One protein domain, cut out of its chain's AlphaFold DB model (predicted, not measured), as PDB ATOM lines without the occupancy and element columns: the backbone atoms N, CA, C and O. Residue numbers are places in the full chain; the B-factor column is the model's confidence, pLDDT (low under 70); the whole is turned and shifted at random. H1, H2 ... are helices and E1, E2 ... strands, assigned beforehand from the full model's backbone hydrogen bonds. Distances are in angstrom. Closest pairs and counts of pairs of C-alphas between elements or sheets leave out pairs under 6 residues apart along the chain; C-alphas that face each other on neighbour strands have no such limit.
ATOM      1  N   ASN A 288      28.138 -11.156  31.448       56.47
ATOM      2  CA  ASN A 288      26.862 -11.147  30.715       56.47
ATOM      3  C   ASN A 288      26.755 -12.301  29.713       56.47
ATOM      4  O   ASN A 288      25.655 -12.779  29.435       56.47
ATOM      5  N   PHE A 289      27.884 -12.733  29.147       62.91
ATOM      6  CA  PHE A 289      27.920 -13.907  28.286       62.91
ATOM      7  C   PHE A 289      27.586 -15.168  29.080       62.91
ATOM      8  O   PHE A 289      26.597 -15.831  28.772       62.91
ATOM      9  N   LYS A 290      28.340 -15.446  30.149       67.00
ATOM     10  CA  LYS A 290      28.144 -16.617  31.007       67.00
ATOM     11  C   LYS A 290      26.722 -16.683  31.573       67.00
ATOM     12  O   LYS A 290      26.063 -17.702  31.403       67.00
ATOM     13  N   MET A 291      26.195 -15.576  32.102       68.38
ATOM     14  CA  MET A 291      24.825 -15.516  32.633       68.38
ATOM     15  C   MET A 291      23.758 -15.953  31.618       68.38
ATOM     16  O   MET A 291      22.783 -16.609  31.980       68.38
ATOM     17  N   LYS A 292      23.916 -15.601  30.334       72.56
ATOM     18  CA  LYS A 292      22.967 -16.008  29.284       72.56
ATOM     19  C   LYS A 292      23.010 -17.509  29.007       72.56
ATOM     20  O   LYS A 292      21.982 -18.066  28.622       72.56
ATOM     21  N   PHE A 293      24.169 -18.146  29.158       76.44
ATOM     22  CA  PHE A 293      24.298 -19.601  29.041       76.44
ATOM     23  C   PHE A 293      23.772 -20.301  30.283       76.44
ATOM     24  O   PHE A 293      22.969 -21.217  30.134       76.44
ATOM     25  N   ASP A 294      24.132 -19.813  31.470       77.00
ATOM     26  CA  ASP A 294      23.655 -20.347  32.746       77.00
ATOM     27  C   ASP A 294      22.120 -20.359  32.776       77.00
ATOM     28  O   ASP A 294      21.521 -21.388  33.067       77.00
ATOM     29  N   LYS A 295      21.464 -19.280  32.316       81.50
ATOM     30  CA  LYS A 295      20.000 -19.242  32.164       81.50
ATOM     31  C   LYS A 295      19.459 -20.373  31.279       81.50
ATOM     32  O   LYS A 295      18.447 -20.981  31.610       81.50
ATOM     33  N   VAL A 296      20.084 -20.637  30.132       82.38
ATOM     34  CA  VAL A 296      19.620 -21.681  29.200       82.38
ATOM     35  C   VAL A 296      19.872 -23.076  29.770       82.38
ATOM     36  O   VAL A 296      19.021 -23.946  29.610       82.38
ATOM     37  N   ILE A 297      20.979 -23.280  30.487       86.06
ATOM     38  CA  ILE A 297      21.245 -24.519  31.231       86.06
ATOM     39  C   ILE A 297      20.180 -24.720  32.310       86.06
ATOM     40  O   ILE A 297      19.629 -25.810  32.422       86.06
ATOM     41  N   SER A 298      19.825 -23.669  33.048       85.06
ATOM     42  CA  SER A 298      18.752 -23.710  34.041       85.06
ATOM     43  C   SER A 298      17.407 -24.117  33.429       85.06
ATOM     44  O   SER A 298      16.737 -25.001  33.954       85.06
ATOM     45  N   LEU A 299      17.035 -23.540  32.281       85.69
ATOM     46  CA  LEU A 299      15.832 -23.941  31.538       85.69
ATOM     47  C   LEU A 299      15.890 -25.404  31.077       85.69
ATOM     48  O   LEU A 299      14.886 -26.112  31.119       85.69
ATOM     49  N   ALA A 300      17.067 -25.859  30.652       88.94
ATOM     50  CA  ALA A 300      17.285 -27.232  30.227       88.94
ATOM     51  C   ALA A 300      17.130 -28.221  31.393       88.94
ATOM     52  O   ALA A 300      16.461 -29.238  31.234       88.94
ATOM     53  N   LYS A 301      17.680 -27.897  32.572       89.38
ATOM     54  CA  LYS A 301      17.509 -28.676  33.810       89.38
ATOM     55  C   LYS A 301      16.037 -28.790  34.215       89.38
ATOM     56  O   LYS A 301      15.598 -29.877  34.575       89.38
ATOM     57  N   VAL A 302      15.277 -27.694  34.120       88.94
ATOM     58  CA  VAL A 302      13.832 -27.688  34.406       88.94
ATOM     59  C   VAL A 302      13.098 -28.650  33.478       88.94
ATOM     60  O   VAL A 302      12.484 -29.596  33.959       88.94
ATOM     61  N   LEU A 303      13.230 -28.481  32.159       89.88
ATOM     62  CA  LEU A 303      12.538 -29.356  31.210       89.88
ATOM     63  C   LEU A 303      12.993 -30.819  31.346       89.88
ATOM     64  O   LEU A 303      12.181 -31.731  31.247       89.88
ATOM     65  N   LYS A 304      14.278 -31.064  31.624       91.88
ATOM     66  CA  LYS A 304      14.787 -32.410  31.917       91.88
ATOM     67  C   LYS A 304      14.097 -33.025  33.138       91.88
ATOM     68  O   LYS A 304      13.628 -34.152  33.052       91.88
ATOM     69  N   CYS A 305      13.974 -32.273  34.228       90.38
ATOM     70  CA  CYS A 305      13.262 -32.695  35.433       90.38
ATOM     71  C   CYS A 305      11.778 -33.015  35.182       90.38
ATOM     72  O   CYS A 305      11.229 -33.909  35.820       90.38
ATOM     73  N   GLU A 306      11.122 -32.307  34.262       89.06
ATOM     74  CA  GLU A 306       9.713 -32.536  33.904       89.06
ATOM     75  C   GLU A 306       9.515 -33.767  33.010       89.06
ATOM     76  O   GLU A 306       8.470 -34.420  33.058       89.06
ATOM     77  N   LEU A 307      10.516 -34.086  32.185       90.62
ATOM     78  CA  LEU A 307      10.486 -35.215  31.256       90.62
ATOM     79  C   LEU A 307      11.004 -36.522  31.865       90.62
ATOM     80  O   LEU A 307      10.655 -37.584  31.356       90.62
ATOM     81  N   ASP A 308      11.828 -36.448  32.910       88.12
ATOM     82  CA  ASP A 308      12.512 -37.585  33.526       88.12
ATOM     83  C   ASP A 308      12.191 -37.672  35.022       88.12
ATOM     84  O   ASP A 308      12.654 -36.870  35.838       88.12
ATOM     85  N   GLU A 309      11.393 -38.672  35.395       83.50
ATOM     86  CA  GLU A 309      10.967 -38.882  36.781       83.50
ATOM     87  C   GLU A 309      12.134 -39.217  37.719       83.50
ATOM     88  O   GLU A 309      12.039 -38.943  38.922       83.50
ATOM     89  N   TYR A 310      13.234 -39.749  37.172       84.38
ATOM     90  CA  TYR A 310      14.437 -40.147  37.905       84.38
ATOM     91  C   TYR A 310      15.505 -39.052  37.951       84.38
ATOM     92  O   TYR A 310      16.524 -39.224  38.622       84.38
ATOM     93  N   TYR A 311      15.302 -37.928  37.259       85.25
ATOM     94  CA  TYR A 311      16.231 -36.811  37.339       85.25
ATOM     95  C   TYR A 311      16.126 -36.126  38.704       85.25
ATOM     96  O   TYR A 311      15.062 -35.640  39.102       85.25
ATOM     97  N   ILE A 312      17.256 -36.081  39.409       78.94
ATOM     98  CA  ILE A 312      17.401 -35.465  40.727       78.94
ATOM     99  C   ILE A 312      18.378 -34.300  40.592       78.94
ATOM    100  O   ILE A 312      19.510 -34.473  40.146       78.94
ATOM    101  N   ASP A 313      17.928 -33.114  40.989       84.12
ATOM    102  CA  ASP A 313      18.746 -31.909  41.084       84.12
ATOM    103  C   ASP A 313      18.347 -31.171  42.361       84.12
ATOM    104  O   ASP A 313      17.193 -30.765  42.517       84.12
ATOM    105  N   ASP A 314      19.290 -31.025  43.291       84.25
ATOM    106  CA  ASP A 314      19.034 -30.446  44.610       84.25
ATOM    107  C   ASP A 314      18.631 -28.966  44.545       84.25
ATOM    108  O   ASP A 314      18.086 -28.438  45.518       84.25
ATOM    109  N   GLU A 315      18.853 -28.296  43.412       87.12
ATOM    110  CA  GLU A 315      18.446 -26.909  43.172       87.12
ATOM    111  C   GLU A 315      16.983 -26.795  42.719       87.12
ATOM    112  O   GLU A 315      16.422 -25.696  42.737       87.12
ATOM    113  N   LEU A 316      16.356 -27.906  42.315       85.56
ATOM    114  CA  LEU A 316      14.991 -27.942  41.797       85.56
ATOM    115  C   LEU A 316      14.006 -28.503  42.827       85.56
ATOM    116  O   LEU A 316      14.298 -29.422  43.592       85.56
ATOM    117  N   GLU A 317      12.801 -27.950  42.826       87.31
ATOM    118  CA  GLU A 317      11.629 -28.531  43.467       87.31
ATOM    119  C   GLU A 317      10.651 -29.056  42.417       87.31
ATOM    120  O   GLU A 317      10.534 -28.515  41.313       87.31
ATOM    121  N   VAL A 318       9.952 -30.132  42.778       87.00
ATOM    122  CA  VAL A 318       8.994 -30.819  41.914       87.00
ATOM    123  C   VAL A 318       7.590 -30.559  42.435       87.00
ATOM    124  O   VAL A 318       7.268 -30.871  43.582       87.00
ATOM    125  N   LEU A 319       6.740 -30.029  41.567       84.81
ATOM    126  CA  LEU A 319       5.331 -29.777  41.820       84.81
ATOM    127  C   LEU A 319       4.483 -30.689  40.935       84.81
ATOM    128  O   LEU A 319       4.710 -30.798  39.734       84.81
ATOM    129  N   ASN A 320       3.456 -31.306  41.514       82.75
ATOM    130  CA  ASN A 320       2.474 -32.077  40.757       82.75
ATOM    131  C   ASN A 320       1.205 -31.242  40.574       82.75
ATOM    132  O   ASN A 320       0.395 -31.122  41.493       82.75
ATOM    133  N   VAL A 321       1.016 -30.677  39.382       78.12
ATOM    134  CA  VAL A 321      -0.144 -29.834  39.046       78.12
ATOM    135  C   VAL A 321      -0.942 -30.513  37.943       78.12
ATOM    136  O   VAL A 321      -0.424 -30.770  36.862       78.12
ATOM    137  N   ASN A 322      -2.220 -30.819  38.189       77.75
ATOM    138  CA  ASN A 322      -3.107 -31.455  37.201       77.75
ATOM    139  C   ASN A 322      -2.521 -32.736  36.568       77.75
ATOM    140  O   ASN A 322      -2.616 -32.934  35.356       77.75
ATOM    141  N   LYS A 323      -1.908 -33.603  37.391       77.88
ATOM    142  CA  LYS A 323      -1.207 -34.834  36.961       77.88
ATOM    143  C   LYS A 323      -0.000 -34.592  36.039       77.88
ATOM    144  O   LYS A 323       0.442 -35.518  35.365       77.88
ATOM    145  N   LYS A 324       0.524 -33.366  35.999       78.50
ATOM    146  CA  LYS A 324       1.776 -33.024  35.322       78.50
ATOM    147  C   LYS A 324       2.843 -32.721  36.354       78.50
ATOM    148  O   LYS A 324       2.577 -32.030  37.339       78.50
ATOM    149  N   ARG A 325       4.034 -33.239  36.087       83.69
ATOM    150  CA  ARG A 325       5.250 -32.922  36.819       83.69
ATOM    151  C   ARG A 325       5.765 -31.586  36.292       83.69
ATOM    152  O   ARG A 325       6.088 -31.488  35.118       83.69
ATOM    153  N   ILE A 326       5.774 -30.571  37.143       84.25
ATOM    154  CA  ILE A 326       6.319 -29.241  36.861       84.25
ATOM    155  C   ILE A 326       7.534 -29.066  37.759       84.25
ATOM    156  O   ILE A 326       7.455 -29.357  38.953       84.25
ATOM    157  N   CYS A 327       8.644 -28.591  37.205       85.69
ATOM    158  CA  CYS A 327       9.850 -28.346  37.990       85.69
ATOM    159  C   CYS A 327      10.176 -26.853  38.032       85.69
ATOM    160  O   CYS A 327      10.012 -26.133  37.050       85.69
ATOM    161  N   GLN A 328      10.662 -26.372  39.173       85.00
ATOM    162  CA  GLN A 328      11.121 -24.990  39.311       85.00
ATOM    163  C   GLN A 328      12.326 -24.903  40.245       85.00
ATOM    164  O   GLN A 328      12.572 -25.810  41.032       85.00
ATOM    165  N   PHE A 329      13.113 -23.833  40.140       81.75
ATOM    166  CA  PHE A 329      14.231 -23.618  41.058       81.75
ATOM    167  C   PHE A 329      13.715 -23.297  42.453       81.75
ATOM    168  O   PHE A 329      12.831 -22.452  42.599       81.75
ATOM    169  N   LYS A 330      14.319 -23.919  43.468       77.00
ATOM    170  CA  LYS A 330      14.090 -23.578  44.872       77.00
ATOM    171  C   LYS A 330      14.446 -22.108  45.066       77.00
ATOM    172  O   LYS A 330      15.618 -21.733  45.095       77.00
TER     173      LYS A 330
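Overview. This is residues 288 to 330 of the 344 residues of an uncharacterized protein of Candidatus Cloacimonetes bacterium (UniProt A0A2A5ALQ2). One long helix, H1, packs with its residues 298 to 307 on a small hairpin of two strands, E1 and E2, while residues 288 to 297 stick out and lengthen the whole into a rod. The 43 printed residues hold H1, E1 and E2 in that order, an antiparallel sheet E1 - E2, class mixed. It is only just loose, close to compact, with a radius of gyration of the C-alphas of 11.3 A, spanning 37 by 18 by 17 A.

Arrangement. Start with H1, residues 288 to 307, where 15 of 16 O i to N i+4 pairs are within hydrogen-bond range. At E1, residues 316 to 321, the C-alpha closest to H1 is Leu 316, 7.5 A from Val 302. At E2, residues 324 to 329, it is Arg 325, 5.3 A from Glu 306. The hairpin E1 and E2 is antiparallel at 150 degrees; N 319 and O 326 are 2.8 A apart.

Along the chain. Find C-alpha 288 at (26.862, -11.147, 30.715); H1 runs 29.1 A from there. E1 spans 15.5 A; E2 runs 16.6 A to C-alpha 329 at (14.231, -23.618, 41.058).

Size, cuts and confidence. The farthest C-alphas, Asn 288 and Lys 323, are 37.3 A apart. The printed part has no cut and no long link. Residues 288 to 291 have pLDDT under 70.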